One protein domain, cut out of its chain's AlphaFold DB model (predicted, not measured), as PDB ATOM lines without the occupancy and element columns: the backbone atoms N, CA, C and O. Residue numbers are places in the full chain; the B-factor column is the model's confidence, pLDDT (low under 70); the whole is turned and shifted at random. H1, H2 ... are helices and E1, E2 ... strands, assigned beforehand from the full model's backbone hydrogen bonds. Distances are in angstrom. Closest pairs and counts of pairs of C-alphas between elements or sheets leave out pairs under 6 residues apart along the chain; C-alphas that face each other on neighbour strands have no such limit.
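AT A GLANCE: This is residues 4 to 111 of the 111 residues of an uncharacterized protein of Fusarium oxysporum f. sp. vasinfectum 25433 (UniProt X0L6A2). A strongly twisted three-strand sheet has H1 along one face and H3 on the other, three layers; hairpin E2-E3 sticks out at residues 72 to 77, and H2 lies off the sheet. The 108 printed residues run H1, E1, H2, E2, E3, H3; the sheet, E1-E2-E3, is antiparallel, the class mixed. It is compact, radius of gyration of the C-alphas 14.0 A, spanning 48 by 31 by 25 A.

IN THESE COORDINATES: H1, residues 4 to 19, begins at C-alpha 4 (7.862, -48.357, 150.028) and spans 22.5 A. E1 is residues 23 to 28, H2 42 to 50. E2, 60 to 73, 32.6 A, bends by 81 degrees at residue 63. E3 is 76 to 84, 26.1 A. H3, 98 to 109, ends at C-alpha 109 (15.670, -48.983, 148.848).

HOW THE PARTS SIT: Across the antiparallel neighbours E1 and E2, N 25 and O 66 are within hydrogen-bond range at 2.8 A; across the antiparallel neighbours E2 and E3, a hairpin, N 69 and O 80 are within hydrogen-bond range at 2.9 A. H1 has a height over the sheet of 9.5 A; its closest C-alphas to E2 are Leu 10 and Ile 63, 6.5 A. H3 has a height of 9.2 A; its closest C-alphas to E2 are Trp 98 and Val 65, 6.1 A. H1 and H3 only just touch, only at their ends, with 3 pairs of C-alphas within 8 A, the closest Leu 6 and Leu 109, 7.1 A. H2 is apart from H1, H3 and E3. Every O i to N i+4 pair is within range in H1 and H3, 4 of 5 in H2.

THE WHOLE: The C-alphas of Asn 75 and Ala 111, the farthest apart, are 48.7 A apart. The printed part has no cut; links E1 to H2 and E3 to H3 are long. The pLDDT is under 70 at residues 37 to 55, 57 and 111.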
ATOM      1  N   GLN A   4       8.863 -47.820 149.099       78.88
ATOM      2  CA  GLN A   4       7.862 -48.357 150.028       78.88
ATOM      3  C   GLN A   4       7.226 -49.661 149.524       78.88
ATOM      4  O   GLN A   4       7.097 -50.616 150.289       78.88
ATOM      5  N   GLU A   5       6.875 -49.741 148.235       85.44
ATOM      6  CA  GLU A   5       6.374 -50.984 147.630       85.44
ATOM      7  C   GLU A   5       7.401 -52.111 147.744       85.44
ATOM      8  O   GLU A   5       7.047 -53.261 148.004       85.44
ATOM      9  N   LEU A   6       8.684 -51.781 147.581       86.06
ATOM     10  CA  LEU A   6       9.762 -52.747 147.721       86.06
ATOM     11  C   LEU A   6       9.910 -53.236 149.168       86.06
ATOM     12  O   LEU A   6      10.014 -54.443 149.382       86.06
ATOM     13  N   LYS A   7       9.873 -52.334 150.157       81.81
ATOM     14  CA  LYS A   7       9.891 -52.712 151.582       81.81
ATOM     15  C   LYS A   7       8.743 -53.655 151.930       81.81
ATOM     16  O   LYS A   7       8.980 -54.676 152.568       81.81
ATOM     17  N   ASN A   8       7.534 -53.353 151.458       85.25
ATOM     18  CA  ASN A   8       6.363 -54.191 151.707       85.25
ATOM     19  C   ASN A   8       6.532 -55.594 151.106       85.25
ATOM     20  O   ASN A   8       6.228 -56.577 151.773       85.25
ATOM     21  N   LYS A   9       7.073 -55.710 149.885       88.56
ATOM     22  CA  LYS A   9       7.348 -57.021 149.269       88.56
ATOM     23  C   LYS A   9       8.376 -57.838 150.047       88.56
ATOM     24  O   LYS A   9       8.191 -59.037 150.218       88.56
ATOM     25  N   LEU A  10       9.451 -57.197 150.508       88.44
ATOM     26  CA  LEU A  10      10.476 -57.866 151.313       88.44
ATOM     27  C   LEU A  10       9.914 -58.336 152.664       88.44
ATOM     28  O   LEU A  10      10.225 -59.439 153.104       88.44
ATOM     29  N   ALA A  11       9.049 -57.533 153.290       82.19
ATOM     30  CA  ALA A  11       8.361 -57.913 154.522       82.19
ATOM     31  C   ALA A  11       7.423 -59.111 154.306       82.19
ATOM     32  O   ALA A  11       7.512 -60.083 155.048       82.19
ATOM     33  N   GLN A  12       6.602 -59.085 153.249       86.38
ATOM     34  CA  GLN A  12       5.705 -60.193 152.899       86.38
ATOM     35  C   GLN A  12       6.461 -61.499 152.627       86.38
ATOM     36  O   GLN A  12       6.032 -62.566 153.061       86.38
ATOM     37  N   GLU A  13       7.603 -61.431 151.934       89.25
ATOM     38  CA  GLU A  13       8.454 -62.605 151.705       89.25
ATOM     39  C   GLU A  13       8.967 -63.183 153.033       89.25
ATOM     40  O   GLU A  13       8.889 -64.391 153.258       89.25
ATOM     41  N   ALA A  14       9.457 -62.329 153.935       85.94
ATOM     42  CA  ALA A  14       9.940 -62.761 155.242       85.94
ATOM     43  C   ALA A  14       8.821 -63.358 156.115       85.94
ATOM     44  O   ALA A  14       9.042 -64.382 156.761       85.94
ATOM     45  N   GLU A  15       7.627 -62.758 156.121       83.38
ATOM     46  CA  GLU A  15       6.458 -63.270 156.850       83.38
ATOM     47  C   GLU A  15       6.058 -64.663 156.362       83.38
ATOM     48  O   GLU A  15       5.925 -65.571 157.180       83.38
ATOM     49  N   TYR A  16       5.995 -64.871 155.045       87.75
ATOM     50  CA  TYR A  16       5.665 -66.169 154.456       87.75
ATOM     51  C   TYR A  16       6.586 -67.303 154.946       87.75
ATOM     52  O   TYR A  16       6.119 -68.372 155.345       87.75
ATOM     53  N   PHE A  17       7.907 -67.091 154.949       85.50
ATOM     54  CA  PHE A  17       8.849 -68.118 155.414       85.50
ATOM     55  C   PHE A  17       8.874 -68.254 156.940       85.50
ATOM     56  O   PHE A  17       9.074 -69.352 157.463       85.50
ATOM     57  N   LYS A  18       8.606 -67.167 157.667       83.12
ATOM     58  CA  LYS A  18       8.461 -67.211 159.124       83.12
ATOM     59  C   LYS A  18       7.254 -68.052 159.547       83.12
ATOM     60  O   LYS A  18       7.384 -68.864 160.458       83.12
ATOM     61  N   GLU A  19       6.108 -67.896 158.885       79.56
ATOM     62  CA  GLU A  19       4.888 -68.675 159.155       79.56
ATOM     63  C   GLU A  19       5.079 -70.175 158.904       79.56
ATOM     64  O   GLU A  19       4.491 -71.007 159.595       79.56
ATOM     65  N   ARG A  20       5.966 -70.534 157.973       83.44
ATOM     66  CA  ARG A  20       6.381 -71.922 157.715       83.44
ATOM     67  C   ARG A  20       7.318 -72.503 158.783       83.44
ATOM     68  O   ARG A  20       7.627 -73.690 158.728       83.44
ATOM     69  N   GLY A  21       7.779 -71.690 159.732       78.94
ATOM     70  CA  GLY A  21       8.746 -72.090 160.756       78.94
ATOM     71  C   GLY A  21      10.190 -72.168 160.250       78.94
ATOM     72  O   GLY A  21      11.036 -72.784 160.903       78.94
ATOM     73  N   ASP A  22      10.489 -71.563 159.098       85.19
ATOM     74  CA  ASP A  22      11.839 -71.557 158.547       85.19
ATOM     75  C   ASP A  22      12.736 -70.549 159.296       85.19
ATOM     76  O   ASP A  22      12.290 -69.487 159.741       85.19
ATOM     77  N   SER A  23      14.032 -70.856 159.431       84.94
ATOM     78  CA  SER A  23      14.996 -69.873 159.947       84.94
ATOM     79  C   SER A  23      15.435 -68.940 158.825       84.94
ATOM     80  O   SER A  23      15.770 -69.394 157.731       84.94
ATOM     81  N   LEU A  24      15.473 -67.644 159.113       86.69
ATOM     82  CA  LEU A  24      15.683 -66.601 158.115       86.69
ATOM     83  C   LEU A  24      17.067 -65.965 158.265       86.69
ATOM     84  O   LEU A  24      17.496 -65.652 159.375       86.69
ATOM     85  N   GLY A  25      17.753 -65.760 157.142       88.56
ATOM     86  CA  GLY A  25      19.052 -65.104 157.055       88.56
ATOM     87  C   GLY A  25      18.993 -63.888 156.136       88.56
ATOM     88  O   GLY A  25      18.586 -63.983 154.976       88.56
ATOM     89  N   PHE A  26      19.419 -62.737 156.645       88.31
ATOM     90  CA  PHE A  26      19.309 -61.441 155.982       88.31
ATOM     91  C   PHE A  26      20.681 -60.885 155.618       88.31
ATOM     92  O   PHE A  26      21.683 -61.188 156.266       88.31
ATOM     93  N   ALA A  27      20.743 -60.050 154.583       90.31
ATOM     94  CA  ALA A  27      21.991 -59.402 154.208       90.31
ATOM     95  C   ALA A  27      22.411 -58.381 155.274       90.31
ATOM     96  O   ALA A  27      21.604 -57.564 155.731       90.31
ATOM     97  N   CYS A  28      23.692 -58.398 155.631       86.94
ATOM     98  CA  CYS A  28      24.305 -57.335 156.416       86.94
ATOM     99  C   CYS A  28      24.391 -56.035 155.608       86.94
ATOM    100  O   CYS A  28      24.637 -56.053 154.401       86.94
ATOM    101  N   SER A  29      24.215 -54.901 156.284       83.12
ATOM    102  CA  SER A  29      24.288 -53.569 155.669       83.12
ATOM    103  C   SER A  29      25.697 -53.157 155.229       83.12
ATOM    104  O   SER A  29      25.819 -52.314 154.344       83.12
ATOM    105  N   ALA A  30      26.752 -53.743 155.808       80.81
ATOM    106  CA  ALA A  30      28.135 -53.308 155.574       80.81
ATOM    107  C   ALA A  30      29.067 -54.389 154.998       80.81
ATOM    108  O   ALA A  30      30.006 -54.060 154.274       80.81
ATOM    109  N   HIS A  31      28.832 -55.671 155.290       82.75
ATOM    110  CA  HIS A  31      29.774 -56.752 154.976       82.75
ATOM    111  C   HIS A  31      29.121 -57.904 154.204       82.75
ATOM    112  O   HIS A  31      27.909 -58.108 154.245       82.75
ATOM    113  N   LYS A  32      29.941 -58.712 153.519       86.12
ATOM    114  CA  LYS A  32      29.500 -59.892 152.756       86.12
ATOM    115  C   LYS A  32      29.265 -61.115 153.653       86.12
ATOM    116  O   LYS A  32      29.922 -62.138 153.505       86.12
ATOM    117  N   HIS A  33      28.327 -61.012 154.585       85.62
ATOM    118  CA  HIS A  33      27.827 -62.161 155.342       85.62
ATOM    119  C   HIS A  33      26.335 -62.038 155.678       85.62
ATOM    120  O   HIS A  33      25.700 -61.002 155.455       85.62
ATOM    121  N   ILE A  34      25.793 -63.127 156.207       85.56
ATOM    122  CA  ILE A  34      24.377 -63.276 156.520       85.56
ATOM    123  C   ILE A  34      24.188 -63.034 158.016       85.56
ATOM    124  O   ILE A  34      24.868 -63.646 158.841       85.56
ATOM    125  N   VAL A  35      23.260 -62.148 158.358       82.19
ATOM    126  CA  VAL A  35      22.812 -61.909 159.729       82.19
ATOM    127  C   VAL A  35      21.592 -62.784 159.979       82.19
ATOM    128  O   VAL A  35      20.650 -62.762 159.190       82.19
ATOM    129  N   TYR A  36      21.596 -63.543 161.073       76.31
ATOM    130  CA  TYR A  36      20.468 -64.389 161.460       76.31
ATOM    131  C   TYR A  36      19.683 -63.712 162.571       76.31
ATOM    132  O   TYR A  36      20.085 -63.779 163.739       76.31
ATOM    133  N   PRO A  37      18.576 -63.042 162.225       60.09
ATOM    134  CA  PRO A  37      17.699 -62.432 163.182       60.09
ATOM    135  C   PRO A  37      16.909 -63.470 163.968       60.09
ATOM    136  O   PRO A  37      15.738 -63.723 163.703       60.09
ATOM    137  N   GLY A  38      17.569 -64.114 164.922       51.81
ATOM    138  CA  GLY A  38      16.891 -65.008 165.844       51.81
ATOM    139  C   GLY A  38      17.518 -66.367 166.051       51.81
ATOM    140  O   GLY A  38      16.848 -67.252 166.569       51.81
ATOM    141  N   GLY A  39      18.778 -66.565 165.663       46.56
ATOM    142  CA  GLY A  39      19.365 -67.901 165.705       46.56
ATOM    143  C   GLY A  39      18.472 -68.928 164.993       46.56
ATOM    144  O   GLY A  39      17.656 -68.596 164.135       46.56
ATOM    145  N   THR A  40      18.632 -70.196 165.338       49.25
ATOM    146  CA  THR A  40      17.832 -71.290 164.772       49.25
ATOM    147  C   THR A  40      16.784 -71.838 165.743       49.25
ATOM    148  O   THR A  40      16.122 -72.820 165.415       49.25
ATOM    149  N   ASP A  41      16.649 -71.233 166.928       45.56
ATOM    150  CA  ASP A  41      15.771 -71.665 168.020       45.56
ATOM    151  C   ASP A  41      15.036 -70.482 168.698       45.56
ATOM    152  O   ASP A  41      15.323 -69.309 168.454       45.56
ATOM    153  N   LEU A  42      14.051 -70.790 169.554       45.94
ATOM    154  CA  LEU A  42      13.177 -69.807 170.218       45.94
ATOM    155  C   LEU A  42      13.957 -68.800 171.088       45.94
ATOM    156  O   LEU A  42      13.574 -67.636 171.215       45.94
ATOM    157  N   THR A  43      15.069 -69.243 171.672       52.59
ATOM    158  CA  THR A  43      15.919 -68.427 172.548       52.59
ATOM    159  C   THR A  43      16.736 -67.427 171.735       52.59
ATOM    160  O   THR A  43      16.869 -66.264 172.129       52.59
ATOM    161  N   GLY A  44      17.241 -67.856 170.576       53.06
ATOM    162  CA  GLY A  44      17.864 -66.984 169.592       53.06
ATOM    163  C   GLY A  44      16.900 -65.897 169.126       53.06
ATOM    164  O   GLY A  44      17.298 -64.732 169.073       53.06
ATOM    165  N   PHE A  45      15.633 -66.247 168.865       50.12
ATOM    166  CA  PHE A  45      14.611 -65.320 168.372       50.12
ATOM    167  C   PHE A  45      14.322 -64.205 169.377       50.12
ATOM    168  O   PHE A  45      14.326 -63.027 169.015       50.12
ATOM    169  N   ILE A  46      14.154 -64.560 170.653       50.56
ATOM    170  CA  ILE A  46      13.913 -63.584 171.722       50.56
ATOM    171  C   ILE A  46      15.139 -62.687 171.932       50.56
ATOM    172  O   ILE A  46      14.988 -61.470 171.996       50.56
ATOM    173  N   LYS A  47      16.360 -63.239 171.984       50.12
ATOM    174  CA  LYS A  47      17.584 -62.422 172.116       50.12
ATOM    175  C   LYS A  47      17.763 -61.452 170.952       50.12
ATOM    176  O   LYS A  47      18.170 -60.311 171.158       50.12
ATOM    177  N   TRP A  48      17.439 -61.897 169.744       53.94
ATOM    178  CA  TRP A  48      17.507 -61.060 168.559       53.94
ATOM    179  C   TRP A  48      16.497 -59.912 168.575       53.94
ATOM    180  O   TRP A  48      16.883 -58.780 168.286       53.94
ATOM    181  N   ALA A  49      15.235 -60.179 168.928       48.28
ATOM    182  CA  ALA A  49      14.176 -59.168 168.913       48.28
ATOM    183  C   ALA A  49      14.503 -57.954 169.806       48.28
ATOM    184  O   ALA A  49      14.003 -56.859 169.571       48.28
ATOM    185  N   TRP A  50      15.371 -58.150 170.804       48.66
ATOM    186  CA  TRP A  50      15.838 -57.111 171.716       48.66
ATOM    187  C   TRP A  50      17.165 -56.454 171.300       48.66
ATOM    188  O   TRP A  50      17.434 -55.338 171.741       48.66
ATOM    189  N   ASN A  51      18.013 -57.100 170.484       51.78
ATOM    190  CA  ASN A  51      19.303 -56.535 170.064       51.78
ATOM    191  C   ASN A  51      19.860 -57.200 168.780       51.78
ATOM    192  O   ASN A  51      20.685 -58.119 168.860       51.78
ATOM    193  N   PRO A  52      19.451 -56.745 167.584       50.59
ATOM    194  CA  PRO A  52      19.852 -57.325 166.306       50.59
ATOM    195  C   PRO A  52      21.287 -56.929 165.931       50.59
ATOM    196  O   PRO A  52      21.491 -56.047 165.099       50.59
ATOM    197  N   LYS A  53      22.306 -57.545 166.541       52.12
ATOM    198  CA  LYS A  53      23.708 -57.214 166.241       52.12
ATOM    199  C   LYS A  53      24.404 -58.320 165.465       52.12
ATOM    200  O   LYS A  53      24.510 -59.453 165.917       52.12
ATOM    201  N   CYS A  54      24.900 -57.946 164.293       56.72
ATOM    202  CA  CYS A  54      25.973 -58.650 163.619       56.72
ATOM    203  C   CYS A  54      27.262 -58.556 164.453       56.72
ATOM    204  O   CYS A  54      27.571 -57.471 164.947       56.72
ATOM    205  N   ASP A  55      28.075 -59.615 164.510       60.00
ATOM    206  CA  ASP A  55      29.415 -59.576 165.137       60.00
ATOM    207  C   ASP A  55      30.349 -58.529 164.501       60.00
ATOM    208  O   ASP A  55      31.329 -58.091 165.092       60.00
ATOM    209  N   CYS A  56      30.011 -58.077 163.295       71.06
ATOM    210  CA  CYS A  56      30.675 -56.995 162.587       71.06
ATOM    211  C   CYS A  56      30.247 -55.577 162.998       71.06
ATOM    212  O   CYS A  56      30.709 -54.612 162.392       71.06
ATOM    213  N   GLY A  57      29.310 -55.435 163.940       66.31
ATOM    214  CA  GLY A  57      28.788 -54.144 164.397       66.31
ATOM    215  C   GLY A  57      27.792 -53.458 163.452       66.31
ATOM    216  O   GLY A  57      27.294 -52.390 163.792       66.31
ATOM    217  N   ALA A  58      27.481 -54.051 162.297       72.62
ATOM    218  CA  ALA A  58      26.537 -53.498 161.326       72.62
ATOM    219  C   ALA A  58      25.108 -54.044 161.502       72.62
ATOM    220  O   ALA A  58      24.890 -55.108 162.089       72.62
ATOM    221  N   GLU A  59      24.122 -53.319 160.973       75.69
ATOM    222  CA  GLU A  59      22.703 -53.671 161.084       75.69
ATOM    223  C   GLU A  59      22.279 -54.703 160.026       75.69
ATOM    224  O   GLU A  59      22.814 -54.732 158.910       75.69
ATOM    225  N   ALA A  60      21.286 -55.532 160.361       77.31
ATOM    226  CA  ALA A  60      20.609 -56.390 159.392       77.31
ATOM    227  C   ALA A  60      19.714 -55.548 158.473       77.31
ATOM    228  O   ALA A  60      18.906 -54.746 158.938       77.31
ATOM    229  N   THR A  61      19.825 -55.751 157.163       84.56
ATOM    230  CA  THR A  61      18.895 -55.150 156.196       84.56
ATOM    231  C   THR A  61      17.587 -55.954 156.138       84.56
ATOM    232  O   THR A  61      17.579 -57.129 156.505       84.56
ATOM    233  N   PRO A  62      16.484 -55.398 155.596       82.00
ATOM    234  CA  PRO A  62      15.269 -56.173 155.317       82.00
ATOM    235  C   PRO A  62      15.419 -57.147 154.130       82.00
ATOM    236  O   PRO A  62      14.445 -57.770 153.719       82.00
ATOM    237  N   ILE A  63      16.607 -57.266 153.530       90.94
ATOM    238  CA  ILE A  63      16.840 -58.097 152.347       90.94
ATOM    239  C   ILE A  63      17.098 -59.537 152.794       90.94
ATOM    240  O   ILE A  63      18.194 -59.867 153.250       90.94
ATOM    241  N   LEU A  64      16.092 -60.397 152.639       91.25
ATOM    242  CA  LEU A  64      16.202 -61.829 152.896       91.25
ATOM    243  C   LEU A  64      17.064 -62.499 151.812       91.25
ATOM    244  O   LEU A  64      16.819 -62.327 150.616       91.25
ATOM    245  N   VAL A  65      18.082 -63.253 152.229       93.75
ATOM    246  CA  VAL A  65      19.061 -63.883 151.320       93.75
ATOM    247  C   VAL A  65      19.277 -65.364 151.580       93.75
ATOM    248  O   VAL A  65      19.797 -66.045 150.700       93.75
ATOM    249  N   GLN A  66      18.871 -65.871 152.746       92.44
ATOM    250  CA  GLN A  66      18.941 -67.289 153.071       92.44
ATOM    251  C   GLN A  66      17.724 -67.752 153.868       92.44
ATOM    252  O   GLN A  66      17.196 -67.020 154.704       92.44
ATOM    253  N   ILE A  67      17.317 -68.993 153.621       91.06
ATOM    254  CA  ILE A  67      16.280 -69.709 154.356       91.06
ATOM    255  C   ILE A  67      16.834 -71.082 154.729       91.06
ATOM    256  O   ILE A  67      17.391 -71.786 153.887       91.06
ATOM    257  N   ILE A  68      16.658 -71.482 155.985       87.94
ATOM    258  CA  ILE A  68      16.952 -72.839 156.444       87.94
ATOM    259  C   ILE A  68      15.628 -73.500 156.800       87.94
ATOM    260  O   ILE A  68      15.004 -73.149 157.805       87.94
ATOM    261  N   SER A  69      15.228 -74.464 155.976       87.38
ATOM    262  CA  SER A  69      14.009 -75.237 156.170       87.38
ATOM    263  C   SER A  69      14.312 -76.570 156.828       87.38
ATOM    264  O   SER A  69      15.291 -77.240 156.490       87.38
ATOM    265  N   ARG A  70      13.470 -76.949 157.787       85.50
ATOM    266  CA  ARG A  70      13.585 -78.190 158.553       85.50
ATOM    267  C   ARG A  70      12.324 -79.002 158.350       85.50
ATOM    268  O   ARG A  70      11.246 -78.567 158.741       85.50
ATOM    269  N   GLN A  71      12.462 -80.174 157.748       82.38
ATOM    270  CA  GLN A  71      11.336 -81.058 157.470       82.38
ATOM    271  C   GLN A  71      11.611 -82.440 158.045       82.38
ATOM    272  O   GLN A  71      12.688 -83.002 157.859       82.38
ATOM    273  N   TRP A  72      10.626 -82.985 158.753       79.50
ATOM    274  CA  TRP A  72      10.664 -84.367 159.210       79.50
ATOM    275  C   TRP A  72      10.176 -85.280 158.088       79.50
ATOM    276  O   TRP A  72       9.031 -85.173 157.649       79.50
ATOM    277  N   LEU A  73      11.037 -86.188 157.638       82.44
ATOM    278  CA  LEU A  73      10.671 -87.296 156.761       82.44
ATOM    279  C   LEU A  73      10.738 -88.582 157.584       82.44
ATOM    280  O   LEU A  73      11.807 -89.155 157.798       82.44
ATOM    281  N   GLY A  74       9.584 -88.993 158.114       85.69
ATOM    282  CA  GLY A  74       9.518 -90.051 159.117       85.69
ATOM    283  C   GLY A  74      10.247 -89.634 160.396       85.69
ATOM    284  O   GLY A  74       9.889 -88.641 161.023       85.69
ATOM    285  N   ASN A  75      11.283 -90.384 160.770       89.56
ATOM    286  CA  ASN A  75      12.135 -90.127 161.936       89.56
ATOM    287  C   ASN A  75      13.448 -89.396 161.595       89.56
ATOM    288  O   ASN A  75      14.309 -89.258 162.465       89.56
ATOM    289  N   VAL A  76      13.624 -88.943 160.349       83.31
ATOM    290  CA  VAL A  76      14.823 -88.222 159.904       83.31
ATOM    291  C   VAL A  76      14.499 -86.743 159.725       83.31
ATOM    292  O   VAL A  76      13.579 -86.381 158.993       83.31
ATOM    293  N   LEU A  77      15.287 -85.880 160.367       81.69
ATOM    294  CA  LEU A  77      15.237 -84.440 160.150       81.69
ATOM    295  C   LEU A  77      16.078 -84.078 158.922       81.69
ATOM    296  O   LEU A  77      17.306 -84.163 158.961       81.69
ATOM    297  N   GLN A  78      15.432 -83.645 157.843       84.38
ATOM    298  CA  GLN A  78      16.117 -83.045 156.704       84.38
ATOM    299  C   GLN A  78      16.242 -81.535 156.887       84.38
ATOM    300  O   GLN A  78      15.269 -80.843 157.194       84.38
ATOM    301  N   VAL A  79      17.455 -81.027 156.671       86.25
ATOM    302  CA  VAL A  79      17.766 -79.598 156.702       86.25
ATOM    303  C   VAL A  79      18.115 -79.155 155.289       86.25
ATOM    304  O   VAL A  79      19.138 -79.562 154.744       86.25
ATOM    305  N   MET A  80      17.267 -78.317 154.700       88.88
ATOM    306  CA  MET A  80      17.498 -77.719 153.386       88.88
ATOM    307  C   MET A  80      17.915 -76.265 153.556       88.88
ATOM    308  O   MET A  80      17.274 -75.515 154.292       88.88
ATOM    309  N   THR A  81      18.982 -75.861 152.871       90.19
ATOM    310  CA  THR A  81      19.454 -74.472 152.880       90.19
ATOM    311  C   THR A  81      19.222 -73.866 151.510       90.19
ATOM    312  O   THR A  81      19.791 -74.329 150.527       90.19
ATOM    313  N   TRP A  82      18.415 -72.816 151.465       93.62
ATOM    314  CA  TRP A  82      18.123 -72.061 150.257       93.62
ATOM    315  C   TRP A  82      18.798 -70.705 150.339       93.62
ATOM    316  O   TRP A  82      18.639 -70.009 151.339       93.62
ATOM    317  N   THR A  83      19.516 -70.308 149.298       94.38
ATOM    318  CA  THR A  83      20.177 -68.998 149.227       94.38
ATOM    319  C   THR A  83      19.755 -68.296 147.940       94.38
ATOM    320  O   THR A  83      19.447 -68.963 146.954       94.38
ATOM    321  N   LYS A  84      19.697 -66.961 147.927       94.94
ATOM    322  CA  LYS A  84      19.411 -66.226 146.687       94.94
ATOM    323  C   LYS A  84      20.614 -66.209 145.751       94.94
ATOM    324  O   LYS A  84      21.752 -66.029 146.182       94.94
ATOM    325  N   ASP A  85      20.360 -66.344 144.459       94.56
ATOM    326  CA  ASP A  85      21.364 -66.109 143.426       94.56
ATOM    327  C   ASP A  85      21.519 -64.602 143.112       94.56
ATOM    328  O   ASP A  85      20.852 -63.733 143.683       94.56
ATOM    329  N   LYS A  86      22.376 -64.265 142.139       93.56
ATOM    330  CA  LYS A  86      22.622 -62.873 141.698       93.56
ATOM    331  C   LYS A  86      21.417 -62.174 141.050       93.56
ATOM    332  O   LYS A  86      21.473 -60.955 140.801       93.56
ATOM    333  N   LYS A  87      20.388 -62.938 140.673       93.38
ATOM    334  CA  LYS A  87      19.125 -62.463 140.093       93.38
ATOM    335  C   LYS A  87      18.043 -62.307 141.167       93.38
ATOM    336  O   LYS A  87      17.132 -61.511 140.958       93.38
ATOM    337  N   GLY A  88      18.214 -62.943 142.324       91.69
ATOM    338  CA  GLY A  88      17.261 -62.946 143.431       91.69
ATOM    339  C   GLY A  88      16.388 -64.197 143.488       91.69
ATOM    340  O   GLY A  88      15.421 -64.199 144.248       91.69
ATOM    341  N   GLU A  89      16.724 -65.224 142.709       94.31
ATOM    342  CA  GLU A  89      16.020 -66.505 142.676       94.31
ATOM    343  C   GLU A  89      16.529 -67.428 143.784       94.31
ATOM    344  O   GLU A  89      17.719 -67.423 144.110       94.31
ATOM    345  N   TRP A  90      15.639 -68.235 144.357       94.06
ATOM    346  CA  TRP A  90      15.986 -69.196 145.400       94.06
ATOM    347  C   TRP A  90      16.640 -70.448 144.808       94.06
ATOM    348  O   TRP A  90      16.024 -71.154 144.010       94.06
ATOM    349  N   VAL A  91      17.860 -70.759 145.246       94.00
ATOM    350  CA  VAL A  91      18.575 -71.997 144.894       94.00
ATOM    351  C   VAL A  91      18.828 -72.841 146.143       94.00
ATOM    352  O   VAL A  91      19.144 -72.301 147.201       94.00
ATOM    353  N   ASN A  92      18.667 -74.164 146.040       91.44
ATOM    354  CA  ASN A  92      18.842 -75.105 147.157       91.44
ATOM    355  C   ASN A  92      20.321 -75.464 147.366       91.44
ATOM    356  O   ASN A  92      20.740 -76.605 147.188       91.44
ATOM    357  N   GLU A  93      21.125 -74.455 147.677       83.69
ATOM    358  CA  GLU A  93      22.539 -74.591 147.999       83.69
ATOM    359  C   GLU A  93      23.014 -73.384 148.816       83.69
ATOM    360  O   GLU A  93      22.377 -72.324 148.843       83.69
ATOM    361  N   LYS A  94      24.170 -73.524 149.472       76.50
ATOM    362  CA  LYS A  94      24.911 -72.385 150.029       76.50
ATOM    363  C   LYS A  94      25.663 -71.692 148.892       76.50
ATOM    364  O   LYS A  94      26.838 -71.957 148.676       76.50
ATOM    365  N   GLY A  95      24.945 -70.873 148.130       78.06
ATOM    366  CA  GLY A  95      25.501 -70.107 147.015       78.06
ATOM    367  C   GLY A  95      26.058 -68.748 147.445       78.06
ATOM    368  O   GLY A  95      25.566 -68.136 148.390       78.06
ATOM    369  N   ASP A  96      27.028 -68.235 146.687       83.00
ATOM    370  CA  ASP A  96      27.696 -66.946 146.940       83.00
ATOM    371  C   ASP A  96      27.189 -65.800 146.046       83.00
ATOM    372  O   ASP A  96      27.814 -64.747 145.980       83.00
ATOM    373  N   GLY A  97      26.070 -65.987 145.336       89.31
ATOM    374  CA  GLY A  97      25.517 -64.980 144.412       89.31
ATOM    375  C   GLY A  97      24.613 -63.926 145.065       89.31
ATOM    376  O   GLY A  97      24.287 -62.909 144.449       89.31
ATOM    377  N   TRP A  98      24.192 -64.147 146.309       92.81
ATOM    378  CA  TRP A  98      23.331 -63.221 147.041       92.81
ATOM    379  C   TRP A  98      23.941 -61.824 147.292       92.81
ATOM    380  O   TRP A  98      23.153 -60.875 147.366       92.81
ATOM    381  N   PRO A  99      25.276 -61.612 147.412       93.50
ATOM    382  CA  PRO A  99      25.845 -60.280 147.623       93.50
ATOM    383  C   PRO A  99      25.580 -59.326 146.452       93.50
ATOM    384  O   PRO A  99      25.339 -58.133 146.653       93.50
ATOM    385  N   GLU A 100      25.593 -59.818 145.211       92.94
ATOM    386  CA  GLU A 100      25.257 -59.003 144.041       92.94
ATOM    387  C   GLU A 100      23.775 -58.623 144.033       92.94
ATOM    388  O   GLU A 100      23.419 -57.505 143.645       92.94
ATOM    389  N   TYR A 101      22.907 -59.541 144.456       93.25
ATOM    390  CA  TYR A 101      21.480 -59.280 144.611       93.25
ATOM    391  C   TYR A 101      21.212 -58.237 145.706       93.25
ATOM    392  O   TYR A 101      20.508 -57.253 145.453       93.25
ATOM    393  N   SER A 102      21.821 -58.394 146.886       91.06
ATOM    394  CA  SER A 102      21.620 -57.483 148.019       91.06
ATOM    395  C   SER A 102      22.088 -56.067 147.696       91.06
ATOM    396  O   SER A 102      21.351 -55.110 147.937       91.06
ATOM    397  N   LYS A 103      23.242 -55.921 147.032       90.50
ATOM    398  CA  LYS A 103      23.745 -54.621 146.568       90.50
ATOM    399  C   LYS A 103      22.740 -53.913 145.654       90.50
ATOM    400  O   LYS A 103      22.462 -52.732 145.849       90.50
ATOM    401  N   LYS A 104      22.167 -54.622 144.670       90.81
ATOM    402  CA  LYS A 104      21.160 -54.050 143.751       90.81
ATOM    403  C   LYS A 104      19.905 -53.591 144.490       90.81
ATOM    404  O   LYS A 104      19.334 -52.566 144.130       90.81
ATOM    405  N   LEU A 105      19.455 -54.353 145.484       89.00
ATOM    406  CA  LEU A 105      18.280 -54.001 146.277       89.00
ATOM    407  C   LEU A 105      18.524 -52.829 147.214       89.00
ATOM    408  O   LEU A 105      17.652 -51.974 147.330       89.00
ATOM    409  N   TYR A 106      19.699 -52.761 147.834       84.81
ATOM    410  CA  TYR A 106      20.054 -51.665 148.727       84.81
ATOM    411  C   TYR A 106      19.963 -50.309 148.012       84.81
ATOM    412  O   TYR A 106      19.303 -49.397 148.503       84.81
ATOM    413  N   PHE A 107      20.501 -50.208 146.790       83.31
ATOM    414  CA  PHE A 107      20.356 -48.995 145.974       83.31
ATOM    415  C   PHE A 107      18.901 -48.659 145.636       83.31
ATOM    416  O   PHE A 107      18.545 -47.488 145.601       83.31
ATOM    417  N   LYS A 108      18.049 -49.666 145.410       84.81
ATOM    418  CA  LYS A 108      16.617 -49.451 145.143       84.81
ATOM    419  C   LYS A 108      15.827 -49.030 146.383       84.81
ATOM    420  O   LYS A 108      14.778 -48.425 146.231       84.81
ATOM    421  N   LEU A 109      16.285 -49.390 147.581       78.31
ATOM    422  CA  LEU A 109      15.670 -48.983 148.848       78.31
ATOM    423  C   LEU A 109      16.072 -47.563 149.266       78.31
ATOM    424  O   LEU A 109      15.331 -46.930 150.014       78.31
ATOM    425  N   ALA A 110      17.245 -47.105 148.823       72.88
ATOM    426  CA  ALA A 110      17.768 -45.764 149.078       72.88
ATOM    427  C   ALA A 110      17.294 -44.705 148.059       72.88
ATOM    428  O   ALA A 110      17.551 -43.522 148.272       72.88
ATOM    429  N   ALA A 111      16.651 -45.131 146.966       61.59
ATOM    430  CA  ALA A 111      16.078 -44.286 145.915       61.59
ATOM    431  C   ALA A 111      14.593 -43.995 146.172       61.59
ATOM    432  O   ALA A 111      14.164 -42.870 145.839       61.59
TER     433      ALA A 111